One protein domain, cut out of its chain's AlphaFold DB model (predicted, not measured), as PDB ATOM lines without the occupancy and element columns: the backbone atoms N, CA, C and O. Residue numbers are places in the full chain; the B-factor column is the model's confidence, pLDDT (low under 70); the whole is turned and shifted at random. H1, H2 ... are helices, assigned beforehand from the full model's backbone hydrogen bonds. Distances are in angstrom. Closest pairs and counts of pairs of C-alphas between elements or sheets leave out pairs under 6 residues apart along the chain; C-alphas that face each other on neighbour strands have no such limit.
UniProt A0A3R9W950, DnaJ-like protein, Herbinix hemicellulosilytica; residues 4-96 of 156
ATOM      1  N   LYS A   4     196.290 190.097 230.961       87.75
ATOM      2  CA  LYS A   4     197.183 189.150 231.630       87.75
ATOM      3  C   LYS A   4     197.156 187.778 230.956       87.75
ATOM      4  O   LYS A   4     198.213 187.177 230.756       87.75
ATOM      5  N   GLU A   5     195.968 187.311 230.575       89.19
ATOM      6  CA  GLU A   5     195.769 186.035 229.882       89.19
ATOM      7  C   GLU A   5     196.449 186.046 228.502       89.19
ATOM      8  O   GLU A   5     197.160 185.100 228.154       89.19
ATOM      9  N   LEU A   6     196.314 187.141 227.746       89.69
ATOM     10  CA  LEU A   6     196.962 187.307 226.443       89.69
ATOM     11  C   LEU A   6     198.493 187.310 226.566       89.69
ATOM     12  O   LEU A   6     199.163 186.535 225.881       89.69
ATOM     13  N   LYS A   7     199.064 188.098 227.492       90.00
ATOM     14  CA  LYS A   7     200.520 188.093 227.745       90.00
ATOM     15  C   LYS A   7     201.019 186.703 228.139       90.00
ATOM     16  O   LYS A   7     202.102 186.293 227.724       90.00
ATOM     17  N   GLN A   8     200.249 185.963 228.938       91.19
ATOM     18  CA  GLN A   8     200.609 184.605 229.338       91.19
ATOM     19  C   GLN A   8     200.598 183.638 228.149       91.19
ATOM     20  O   GLN A   8     201.537 182.851 228.010       91.19
ATOM     21  N   LYS A   9     199.599 183.725 227.261       91.25
ATOM     22  CA  LYS A   9     199.559 182.934 226.022       91.25
ATOM     23  C   LYS A   9     200.753 183.241 225.122       91.25
ATOM     24  O   LYS A   9     201.449 182.309 224.735       91.25
ATOM     25  N   ILE A  10     201.073 184.514 224.888       92.25
ATOM     26  CA  ILE A  10     202.214 184.908 224.043       92.25
ATOM     27  C   ILE A  10     203.548 184.428 224.637       92.25
ATOM     28  O   ILE A  10     204.412 183.932 223.917       92.25
ATOM     29  N   ARG A  11     203.727 184.490 225.963       90.69
ATOM     30  CA  ARG A  11     204.920 183.918 226.619       90.69
ATOM     31  C   ARG A  11     204.984 182.396 226.496       90.69
ATOM     32  O   ARG A  11     206.075 181.844 226.360       90.69
ATOM     33  N   ARG A  12     203.836 181.712 226.540       92.00
ATOM     34  CA  ARG A  12     203.753 180.261 226.323       92.00
ATOM     35  C   ARG A  12     204.136 179.886 224.891       92.00
ATOM     36  O   ARG A  12     204.821 178.884 224.723       92.00
ATOM     37  N   LEU A  13     203.776 180.700 223.896       93.56
ATOM     38  CA  LEU A  13     204.230 180.529 222.510       93.56
ATOM     39  C   LEU A  13     205.765 180.541 222.418       93.56
ATOM     40  O   LEU A  13     206.331 179.567 221.932       93.56
ATOM     41  N   LYS A  14     206.439 181.546 223.013       92.69
ATOM     42  CA  LYS A  14     207.920 181.608 223.079       92.69
ATOM     43  C   LYS A  14     208.518 180.313 223.639       92.69
ATOM     44  O   LYS A  14     209.467 179.775 223.079       92.69
ATOM     45  N   ARG A  15     207.963 179.800 224.747       92.25
ATOM     46  CA  ARG A  15     208.426 178.546 225.378       92.25
ATOM     47  C   ARG A  15     208.281 177.346 224.453       92.25
ATOM     48  O   ARG A  15     209.211 176.553 224.338       92.25
ATOM     49  N   LEU A  16     207.119 177.213 223.817       92.19
ATOM     50  CA  LEU A  16     206.844 176.102 222.917       92.19
ATOM     51  C   LEU A  16     207.773 176.139 221.700       92.19
ATOM     52  O   LEU A  16     208.349 175.105 221.390       92.19
ATOM     53  N   GLU A  17     208.001 177.306 221.087       92.94
ATOM     54  CA  GLU A  17     208.980 177.457 220.003       92.94
ATOM     55  C   GLU A  17     210.378 177.001 220.432       92.94
ATOM     56  O   GLU A  17     210.994 176.195 219.737       92.94
ATOM     57  N   ILE A  18     210.865 177.464 221.590       91.69
ATOM     58  CA  ILE A  18     212.186 177.072 222.103       91.69
ATOM     59  C   ILE A  18     212.278 175.549 222.245       91.69
ATOM     60  O   ILE A  18     213.262 174.936 221.826       91.69
ATOM     61  N   LYS A  19     211.235 174.933 222.807       90.31
ATOM     62  CA  LYS A  19     211.168 173.486 222.998       90.31
ATOM     63  C   LYS A  19     211.207 172.729 221.671       90.31
ATOM     64  O   LYS A  19     211.956 171.766 221.562       90.31
ATOM     65  N   ILE A  20     210.422 173.141 220.673       87.75
ATOM     66  CA  ILE A  20     210.304 172.383 219.417       87.75
ATOM     67  C   ILE A  20     211.443 172.657 218.428       87.75
ATOM     68  O   ILE A  20     211.834 171.745 217.712       87.75
ATOM     69  N   ARG A  21     211.998 173.878 218.394       88.88
ATOM     70  CA  ARG A  21     213.086 174.250 217.471       88.88
ATOM     71  C   ARG A  21     214.467 173.874 217.992       88.88
ATOM     72  O   ARG A  21     215.333 173.533 217.199       88.88
ATOM     73  N   TYR A  22     214.676 173.945 219.308       89.06
ATOM     74  CA  TYR A  22     216.000 173.753 219.918       89.06
ATOM     75  C   TYR A  22     216.068 172.544 220.859       89.06
ATOM     76  O   TYR A  22     217.134 172.246 221.391       89.06
ATOM     77  N   GLY A  23     214.951 171.848 221.096       85.75
ATOM     78  CA  GLY A  23     214.920 170.619 221.896       85.75
ATOM     79  C   GLY A  23     215.165 170.818 223.396       85.75
ATOM     80  O   GLY A  23     215.408 169.847 224.111       85.75
ATOM     81  N   PHE A  24     215.124 172.054 223.904       90.25
ATOM     82  CA  PHE A  24     215.381 172.316 225.321       90.25
ATOM     83  C   PHE A  24     214.257 171.784 226.219       90.25
ATOM     84  O   PHE A  24     213.070 171.911 225.915       90.25
ATOM     85  N   SER A  25     214.638 171.218 227.368       88.81
ATOM     86  CA  SER A  25     213.686 170.740 228.373       88.81
ATOM     87  C   SER A  25     212.967 171.901 229.068       88.81
ATOM     88  O   SER A  25     213.503 173.003 229.189       88.81
ATOM     89  N   GLU A  26     211.761 171.652 229.591       88.19
ATOM     90  CA  GLU A  26     210.983 172.682 230.303       88.19
ATOM     91  C   GLU A  26     211.733 173.226 231.531       88.19
ATOM     92  O   GLU A  26     211.647 174.413 231.860       88.19
ATOM     93  N   GLU A  27     212.513 172.366 232.184       89.44
ATOM     94  CA  GLU A  27     213.338 172.741 233.325       89.44
ATOM     95  C   GLU A  27     214.487 173.669 232.905       89.44
ATOM     96  O   GLU A  27     214.723 174.693 233.552       89.44
ATOM     97  N   TYR A  28     215.153 173.373 231.782       88.94
ATOM     98  CA  TYR A  28     216.185 174.248 231.225       88.94
ATOM     99  C   TYR A  28     215.603 175.602 230.820       88.94
ATOM    100  O   TYR A  28     216.162 176.642 231.177       88.94
ATOM    101  N   ILE A  29     214.463 175.593 230.120       88.69
ATOM    102  CA  ILE A  29     213.762 176.805 229.688       88.69
ATOM    103  C   ILE A  29     213.397 177.653 230.902       88.69
ATOM    104  O   ILE A  29     213.682 178.843 230.915       88.69
ATOM    105  N   SER A  30     212.823 177.055 231.945       87.81
ATOM    106  CA  SER A  30     212.395 177.793 233.135       87.81
ATOM    107  C   SER A  30     213.569 178.423 233.890       87.81
ATOM    108  O   SER A  30     213.459 179.572 234.311       87.81
ATOM    109  N   LYS A  31     214.709 177.725 233.997       88.44
ATOM    110  CA  LYS A  31     215.930 178.253 234.636       88.44
ATOM    111  C   LYS A  31     216.623 179.344 233.812       88.44
ATOM    112  O   LYS A  31     217.302 180.190 234.384       88.44
ATOM    113  N   ASN A  32     216.462 179.338 232.487       86.62
ATOM    114  CA  ASN A  32     217.198 180.219 231.574       86.62
ATOM    115  C   ASN A  32     216.307 181.219 230.814       86.62
ATOM    116  O   ASN A  32     216.792 181.897 229.917       86.62
ATOM    117  N   PHE A  33     215.014 181.325 231.141       80.62
ATOM    118  CA  PHE A  33     214.021 182.025 230.307       80.62
ATOM    119  C   PHE A  33     214.366 183.490 230.010       80.62
ATOM    120  O   PHE A  33     214.070 183.984 228.925       80.62
ATOM    121  N   ASN A  34     214.998 184.159 230.977       76.56
ATOM    122  CA  ASN A  34     215.402 185.563 230.904       76.56
ATOM    123  C   ASN A  34     216.931 185.727 230.842       76.56
ATOM    124  O   ASN A  34     217.446 186.772 231.224       76.56
ATOM    125  N   THR A  35     217.669 184.685 230.456       80.81
ATOM    126  CA  THR A  35     219.127 184.764 230.330       80.81
ATOM    127  C   THR A  35     219.528 184.954 228.875       80.81
ATOM    128  O   THR A  35     218.841 184.497 227.956       80.81
ATOM    129  N   ASP A  36     220.706 185.541 228.671       77.06
ATOM    130  CA  ASP A  36     221.349 185.698 227.363       77.06
ATOM    131  C   ASP A  36     221.379 184.411 226.527       77.06
ATOM    132  O   ASP A  36     221.390 184.468 225.301       77.06
ATOM    133  N   LYS A  37     221.388 183.233 227.164       80.62
ATOM    134  CA  LYS A  37     221.435 181.947 226.456       80.62
ATOM    135  C   LYS A  37     220.198 181.727 225.586       80.62
ATOM    136  O   LYS A  37     220.332 181.306 224.444       80.62
ATOM    137  N   ILE A  38     219.011 182.022 226.115       83.62
ATOM    138  CA  ILE A  38     217.756 181.938 225.357       83.62
ATOM    139  C   ILE A  38     217.553 183.210 224.538       83.62
ATOM    140  O   ILE A  38     217.073 183.154 223.405       83.62
ATOM    141  N   ASP A  39     217.961 184.356 225.074       80.00
ATOM    142  CA  ASP A  39     217.719 185.637 224.426       80.00
ATOM    143  C   ASP A  39     218.662 185.936 223.254       80.00
ATOM    144  O   ASP A  39     218.409 186.866 222.500       80.00
ATOM    145  N   ARG A  40     219.679 185.111 222.989       84.50
ATOM    146  CA  ARG A  40     220.466 185.160 221.740       84.50
ATOM    147  C   ARG A  40     219.908 184.284 220.620       84.50
ATOM    148  O   ARG A  40     220.339 184.423 219.481       84.50
ATOM    149  N   LEU A  41     218.938 183.414 220.907       86.88
ATOM    150  CA  LEU A  41     218.359 182.546 219.883       86.88
ATOM    151  C   LEU A  41     217.592 183.372 218.829       86.88
ATOM    152  O   LEU A  41     216.867 184.309 219.203       86.88
ATOM    153  N   PRO A  42     217.710 183.033 217.530       88.75
ATOM    154  CA  PRO A  42     216.932 183.646 216.455       88.75
ATOM    155  C   PRO A  42     215.497 183.093 216.451       88.75
ATOM    156  O   PRO A  42     215.120 182.252 215.631       88.75
ATOM    157  N   LEU A  43     214.713 183.529 217.439       90.62
ATOM    158  CA  LEU A  43     213.318 183.133 217.615       90.62
ATOM    159  C   LEU A  43     212.409 183.929 216.678       90.62
ATOM    160  O   LEU A  43     212.451 185.160 216.695       90.62
ATOM    161  N   VAL A  44     211.505 183.232 215.990       90.69
ATOM    162  CA  VAL A  44     210.379 183.817 215.246       90.69
ATOM    163  C   VAL A  44     209.556 184.705 216.179       90.69
ATOM    164  O   VAL A  44     209.094 185.771 215.791       90.69
ATOM    165  N   TRP A  45     209.456 184.336 217.460       93.81
ATOM    166  CA  TRP A  45     208.756 185.128 218.469       93.81
ATOM    167  C   TRP A  45     209.192 186.601 218.510       93.81
ATOM    168  O   TRP A  45     208.350 187.473 218.698       93.81
ATOM    169  N   LYS A  46     210.485 186.893 218.307       89.75
ATOM    170  CA  LYS A  46     211.024 188.267 218.328       89.75
ATOM    171  C   LYS A  46     210.688 189.071 217.074       89.75
ATOM    172  O   LYS A  46     210.691 190.299 217.115       89.75
ATOM    173  N   GLU A  47     210.454 188.377 215.969       90.06
ATOM    174  CA  GLU A  47     210.003 188.963 214.707       90.06
ATOM    175  C   GLU A  47     208.495 189.239 214.752       90.06
ATOM    176  O   GLU A  47     208.009 190.144 214.084       90.06
ATOM    177  N   PHE A  48     207.756 188.496 215.580       92.06
ATOM    178  CA  PHE A  48     206.300 188.560 215.649       92.06
ATOM    179  C   PHE A  48     205.753 189.468 216.742       92.06
ATOM    180  O   PHE A  48     204.780 190.172 216.491       92.06
ATOM    181  N   PHE A  49     206.335 189.454 217.941       92.19
ATOM    182  CA  PHE A  49     205.709 190.060 219.113       92.19
ATOM    183  C   PHE A  49     206.606 191.085 219.799       92.19
ATOM    184  O   PHE A  49     207.717 190.765 220.227       92.19
ATOM    185  N   ASP A  50     206.065 192.284 220.016       88.69
ATOM    186  CA  ASP A  50     206.611 193.258 220.962       88.69
ATOM    187  C   ASP A  50     205.667 193.432 222.160       88.69
ATOM    188  O   ASP A  50     204.545 193.925 222.034       88.69
ATOM    189  N   LEU A  51     206.120 192.986 223.338       81.75
ATOM    190  CA  LEU A  51     205.369 193.056 224.598       81.75
ATOM    191  C   LEU A  51     205.818 194.202 225.522       81.75
ATOM    192  O   LEU A  51     205.328 194.286 226.654       81.75
ATOM    193  N   GLY A  52     206.779 195.028 225.104       68.88
ATOM    194  CA  GLY A  52     207.307 196.119 225.916       68.88
ATOM    195  C   GLY A  52     206.430 197.372 225.867       68.88
ATOM    196  O   GLY A  52     205.975 197.779 224.808       68.88
ATOM    197  N   SER A  53     206.251 198.034 227.013       48.56
ATOM    198  CA  SER A  53     205.763 199.427 227.083       48.56
ATOM    199  C   SER A  53     206.909 200.451 227.114       48.56
ATOM    200  O   SER A  53     206.663 201.651 227.161       48.56
ATOM    201  N   SER A  54     208.168 199.995 227.101       41.59
ATOM    202  CA  SER A  54     209.334 200.833 227.394       41.59
ATOM    203  C   SER A  54     210.477 200.558 226.419       41.59
ATOM    204  O   SER A  54     211.199 199.581 226.586       41.59
ATOM    205  N   GLY A  55     210.631 201.435 225.420       42.59
ATOM    206  CA  GLY A  55     211.895 201.937 224.841       42.59
ATOM    207  C   GLY A  55     212.947 200.989 224.240       42.59
ATOM    208  O   GLY A  55     213.825 201.466 223.531       42.59
ATOM    209  N   SER A  56     212.876 199.681 224.472       43.62
ATOM    210  CA  SER A  56     213.807 198.656 223.974       43.62
ATOM    211  C   SER A  56     213.092 197.668 223.041       43.62
ATOM    212  O   SER A  56     213.467 196.498 222.940       43.62
ATOM    213  N   GLY A  57     212.020 198.124 222.392       46.47
ATOM    214  CA  GLY A  57     211.298 197.340 221.400       46.47
ATOM    215  C   GLY A  57     212.211 197.003 220.227       46.47
ATOM    216  O   GLY A  57     212.914 197.865 219.692       46.47
ATOM    217  N   SER A  58     212.190 195.737 219.815       50.25
ATOM    218  CA  SER A  58     212.582 195.351 218.463       50.25
ATOM    219  C   SER A  58     211.770 196.231 217.513       50.25
ATOM    220  O   SER A  58     210.571 196.029 217.359       50.25
ATOM    221  N   ARG A  59     212.400 197.239 216.893       54.28
ATOM    222  CA  ARG A  59     211.755 198.249 216.023       54.28
ATOM    223  C   ARG A  59     211.087 197.659 214.760       54.28
ATOM    224  O   ARG A  59     210.772 198.401 213.837       54.28
ATOM    225  N   LYS A  60     210.947 196.332 214.690       70.44
ATOM    226  CA  LYS A  60     210.593 195.517 213.528       70.44
ATOM    227  C   LYS A  60     209.598 194.383 213.824       70.44
ATOM    228  O   LYS A  60     209.341 193.603 212.915       70.44
ATOM    229  N   ALA A  61     209.082 194.246 215.051       84.94
ATOM    230  CA  ALA A  61     208.103 193.194 215.339       84.94
ATOM    231  C   ALA A  61     206.800 193.420 214.549       84.94
ATOM    232  O   ALA A  61     206.327 194.553 214.454       84.94
ATOM    233  N   ARG A  62     206.221 192.349 213.996       89.69
ATOM    234  CA  ARG A  62     205.014 192.405 213.154       89.69
ATOM    235  C   ARG A  62     203.770 192.857 213.927       89.69
ATOM    236  O   ARG A  62     202.941 193.566 213.367       89.69
ATOM    237  N   TYR A  63     203.661 192.482 215.202       91.44
ATOM    238  CA  TYR A  63     202.535 192.828 216.066       91.44
ATOM    239  C   TYR A  63     203.011 193.419 217.394       91.44
ATOM    240  O   TYR A  63     203.697 192.760 218.187       91.44
ATOM    241  N   SER A  64     202.596 194.654 217.674       90.81
ATOM    242  CA  SER A  64     202.748 195.238 219.005       90.81
ATOM    243  C   SER A  64     201.670 194.715 219.952       90.81
ATOM    244  O   SER A  64     200.614 194.226 219.540       90.81
ATOM    245  N   PHE A  65     201.901 194.845 221.256       88.81
ATOM    246  CA  PHE A  65     200.896 194.455 222.236       88.81
ATOM    247  C   PHE A  65     199.590 195.258 222.116       88.81
ATOM    248  O   PHE A  65     198.510 194.707 222.342       88.81
ATOM    249  N   ASP A  66     199.674 196.531 221.725       88.06
ATOM    250  CA  ASP A  66     198.500 197.378 221.516       88.06
ATOM    251  C   ASP A  66     197.677 196.933 220.302       88.06
ATOM    252  O   ASP A  66     196.445 196.971 220.365       88.06
ATOM    253  N   ASP A  67     198.321 196.435 219.241       90.19
ATOM    254  CA  ASP A  67     197.623 195.860 218.083       90.19
ATOM    255  C   ASP A  67     196.807 194.637 218.505       90.19
ATOM    256  O   ASP A  67     195.607 194.555 218.237       90.19
ATOM    257  N   LEU A  68     197.426 193.720 219.253       91.31
ATOM    258  CA  LEU A  68     196.776 192.487 219.706       91.31
ATOM    259  C   LEU A  68     195.604 192.752 220.655       91.31
ATOM    260  O   LEU A  68     194.639 191.992 220.660       91.31
ATOM    261  N   LYS A  69     195.660 193.826 221.450       90.38
ATOM    262  CA  LYS A  69     194.553 194.231 222.333       90.38
ATOM    263  C   LYS A  69     193.329 194.723 221.570       90.38
ATOM    264  O   LYS A  69     192.218 194.602 222.081       90.38
ATOM    265  N   ARG A  70     193.527 195.316 220.393       90.38
ATOM    266  CA  ARG A  70     192.441 195.836 219.547       90.38
ATOM    267  C   ARG A  70     191.771 194.740 218.722       90.38
ATOM    268  O   ARG A  70     190.682 194.963 218.203       90.38
ATOM    269  N   MET A  71     192.411 193.580 218.597       91.62
ATOM    270  CA  MET A  71     191.880 192.438 217.864       91.62
ATOM    271  C   MET A  71     190.829 191.677 218.676       91.62
ATOM    272  O   MET A  71     190.911 191.538 219.898       91.62
ATOM    273  N   ASP A  72     189.847 191.133 217.966       91.56
ATOM    274  CA  ASP A  72     188.913 190.160 218.512       91.56
ATOM    275  C   ASP A  72     189.561 188.766 218.634       91.56
ATOM    276  O   ASP A  72     190.736 188.549 218.321       91.56
ATOM    277  N   LYS A  73     188.797 187.787 219.131       88.69
ATOM    278  CA  LYS A  73     189.307 186.421 219.332       88.69
ATOM    279  C   LYS A  73     189.796 185.786 218.029       88.69
ATOM    280  O   LYS A  73     190.816 185.100 218.054       88.69
ATOM    281  N   ASP A  74     189.095 186.026 216.925       88.25
ATOM    282  CA  ASP A  74     189.433 185.450 215.626       88.25
ATOM    283  C   ASP A  74     190.667 186.124 215.019       88.25
ATOM    284  O   ASP A  74     191.515 185.447 214.443       88.25
ATOM    285  N   GLY A  75     190.830 187.435 215.207       89.19
ATOM    286  CA  GLY A  75     192.051 188.158 214.857       89.19
ATOM    287  C   GLY A  75     193.265 187.611 215.596       89.19
ATOM    288  O   GLY A  75     194.268 187.280 214.970       89.19
ATOM    289  N   ILE A  76     193.154 187.408 216.911       90.50
ATOM    290  CA  ILE A  76     194.254 186.841 217.701       90.50
ATOM    291  C   ILE A  76     194.545 185.390 217.294       90.50
ATOM    292  O   ILE A  76     195.707 184.988 217.252       90.50
ATOM    293  N   LYS A  77     193.512 184.605 216.953       87.88
ATOM    294  CA  LYS A  77     193.685 183.247 216.421       87.88
ATOM    295  C   LYS A  77     194.520 183.262 215.137       87.88
ATOM    296  O   LYS A  77     195.501 182.529 215.071       87.88
ATOM    297  N   ARG A  78     194.201 184.153 214.189       85.88
ATOM    298  CA  ARG A  78     194.954 184.308 212.932       85.88
ATOM    299  C   ARG A  78     196.414 184.683 213.163       85.88
ATOM    300  O   ARG A  78     197.293 184.107 212.536       85.88
ATOM    301  N   VAL A  79     196.684 185.582 214.111       90.50
ATOM    302  CA  VAL A  79     198.066 185.930 214.487       90.50
ATOM    303  C   VAL A  79     198.823 184.711 215.019       90.50
ATOM    304  O   VAL A  79     200.002 184.527 214.721       90.50
ATOM    305  N   PHE A  80     198.173 183.863 215.820       89.19
ATOM    306  CA  PHE A  80     198.815 182.655 216.341       89.19
ATOM    307  C   PHE A  80     199.046 181.606 215.252       89.19
ATOM    308  O   PHE A  80     200.080 180.945 215.277       89.19
ATOM    309  N   GLU A  81     198.119 181.459 214.310       84.62
ATOM    310  CA  GLU A  81     198.267 180.585 213.139       84.62
ATOM    311  C   GLU A  81     199.439 181.030 212.265       84.62
ATOM    312  O   GLU A  81     200.307 180.219 211.950       84.62
ATOM    313  N   GLU A  82     199.525 182.327 211.966       86.81
ATOM    314  CA  GLU A  82     200.650 182.919 211.245       86.81
ATOM    315  C   GLU A  82     201.976 182.676 211.973       86.81
ATOM    316  O   GLU A  82     202.935 182.175 211.389       86.81
ATOM    317  N   TYR A  83     202.024 182.961 213.275       90.25
ATOM    318  CA  TYR A  83     203.212 182.717 214.083       90.25
ATOM    319  C   TYR A  83     203.663 181.250 214.009       90.25
ATOM    320  O   TYR A  83     204.839 180.968 213.773       90.25
ATOM    321  N   TRP A  84     202.734 180.306 214.186       85.19
ATOM    322  CA  TRP A  84     203.053 178.882 214.134       85.19
ATOM    323  C   TRP A  84     203.521 178.443 212.760       85.19
ATOM    324  O   TRP A  84     204.474 177.671 212.672       85.19
ATOM    325  N   PHE A  85     202.909 178.964 211.703       83.06
ATOM    326  CA  PHE A  85     203.347 178.707 210.346       83.06
ATOM    327  C   PHE A  85     204.814 179.102 210.147       83.06
ATOM    328  O   PHE A  85     205.600 178.278 209.686       83.06
ATOM    329  N   PHE A  86     205.227 180.299 210.578       85.62
ATOM    330  CA  PHE A  86     206.631 180.718 210.483       85.62
ATOM    331  C   PHE A  86     207.564 179.870 211.355       85.62
ATOM    332  O   PHE A  86     208.678 179.552 210.939       85.62
ATOM    333  N   VAL A  87     207.121 179.460 212.547       85.56
ATOM    334  CA  VAL A  87     207.894 178.546 213.397       85.56
ATOM    335  C   VAL A  87     208.110 177.202 212.700       85.56
ATOM    336  O   VAL A  87     209.247 176.732 212.637       85.56
ATOM    337  N   TYR A  88     207.058 176.592 212.151       78.62
ATOM    338  CA  TYR A  88     207.158 175.324 211.431       78.62
ATOM    339  C   TYR A  88     207.980 175.466 210.159       78.62
ATOM    340  O   TYR A  88     208.891 174.672 209.943       78.62
ATOM    341  N   TYR A  89     207.735 176.511 209.371       80.69
ATOM    342  CA  TYR A  89     208.542 176.855 208.207       80.69
ATOM    343  C   TYR A  89     210.031 176.873 208.558       80.69
ATOM    344  O   TYR A  89     210.845 176.248 207.879       80.69
ATOM    345  N   ARG A  90     210.389 177.516 209.676       83.75
ATOM    346  CA  ARG A  90     211.774 177.601 210.128       83.75
ATOM    347  C   ARG A  90     212.334 176.249 210.568       83.75
ATOM    348  O   ARG A  90     213.491 175.975 210.287       83.75
ATOM    349  N   ILE A  91     211.527 175.378 211.180       79.88
ATOM    350  CA  ILE A  91     211.910 173.987 211.487       79.88
ATOM    351  C   ILE A  91     212.205 173.206 210.206       79.88
ATOM    352  O   ILE A  91     213.241 172.551 210.127       79.88
ATOM    353  N   TYR A  92     211.320 173.254 209.210       73.06
ATOM    354  CA  TYR A  92     211.517 172.527 207.952       73.06
ATOM    355  C   TYR A  92     212.733 173.051 207.188       73.06
ATOM    356  O   TYR A  92     213.525 172.259 206.679       73.06
ATOM    357  N   HIS A  93     212.906 174.373 207.162       75.69
ATOM    358  CA  HIS A  93     214.032 175.031 206.514       75.69
ATOM    359  C   HIS A  93     215.363 174.719 207.212       75.69
ATOM    360  O   HIS A  93     216.291 174.235 206.569       75.69
ATOM    361  N   ASP A  94     215.457 174.943 208.528       77.50
ATOM    362  CA  ASP A  94     216.692 174.747 209.298       77.50
ATOM    363  C   ASP A  94     217.122 173.258 209.328       77.50
ATOM    364  O   ASP A  94     218.315 172.971 209.404       77.50
ATOM    365  N   ASN A  95     216.181 172.307 209.216       73.56
ATOM    366  CA  ASN A  95     216.468 170.862 209.190       73.56
ATOM    367  C   ASN A  95     216.665 170.274 207.779       73.56
ATOM    368  O   ASN A  95     216.781 169.057 207.642       73.56
ATOM    369  N   GLY A  96     216.666 171.093 206.722       66.75
ATOM    370  CA  GLY A  96     216.860 170.620 205.345       66.75
ATOM    371  C   GLY A  96     215.720 169.747 204.797       66.75
ATOM    372  O   GLY A  96     215.877 169.119 203.756       66.75
TER     373      GLY A  96
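AT A GLANCE: This is residues 4 to 96 of the 156 residues of the protein "DnaJ-like protein" of Herbinix hemicellulosilytica (UniProt A0A3R9W950). Two long helices, H1 and H6, run side by side the same way, and the short helix H4 packs on both of them. H2 crosses H1 near its last residues with H3 close by, while a long loop, residues 49 to 64, leads from H4 to H5, which is near H1 and close to H6. The printed part has 93 residues with six named helices, H1 to H6 in order along the chain, and no named strand; its class is all helix. It is compact and rounded, with a radius of gyration of the C-alphas of 13.4 A and spans of 34 by 29 by 24 A.

IN THESE COORDINATES: Find C-alpha 4 at (197.183, 189.150, 231.630); from there H1, residues 4 to 22, runs 27.0 A to C-alpha 22 at (216.000, 173.753, 219.918). Next come H2, residues 26 to 32, 9.9 A long, and H3, residues 36 to 39, 4.7 A long. H4, residues 44 to 48, measures 6.3 A, and H5, residues 65 to 70, measures 9.0 A. H6, residues 73 to 94, is the longest with 22 residues and runs 31.4 A to C-alpha 94 at (216.692, 174.747, 209.298).

HOW THE PARTS SIT: Begin at the hub, H1, which touches H2, H4 and H6. With residues 15 to 19 alone it touches H2, about perpendicular at 78 degrees; the closest C-alphas, of Arg 15 and Ile 29, are 7.1 A apart. H2 and H3 are close but not clearly touching, their closest C-alphas, of Asn 32 and Ile 38, 6.5 A apart. H1 and H3 are apart, but only just, at 8.1 A. With residues 13 to 17 alone H1 only just touches H4, with 3 pairs of C-alphas within 8 A; the closest, of Lys 14 and Trp 45, are 5.9 A apart. Look at residues 83 to 87 for the part of H6 that touches H4; the closest C-alphas, of Val 44 and Val 87, are 6.1 A apart. H1 and H6 run the same way at a shallow tilt of 14 degrees and only just touch, with 3 pairs of C-alphas within 8 A; the closest, of Arg 21 and Ile 91, are 6.1 A apart. H5 and H6 are close but not clearly touching, opposite ways at a steep tilt of 42 degrees; their closest C-alphas, of Leu 68 and Ile 76, are 6.5 A apart. H1 and H5 are near each other, with 6 pairs of C-alphas within 10 A. In H1, H2, H4, H5 and H6 every O i to N i+4 pair is within hydrogen-bond range, while H3 is too short for such a pair.

THE WHOLE: The two farthest C-alphas, of Ser 54 and Gly 96, are 38.2 A apart. The printed part has no cut. The link from H4 to H5, 16 residues, is long, and the other links are tight; in the long one, residues 49 to 50 pair with residues 63 to 64, parallel. Look for low confidence, pLDDT under 70, at residues 52 to 59 and residue 96 of this model; the mean of the printed part is 83.7.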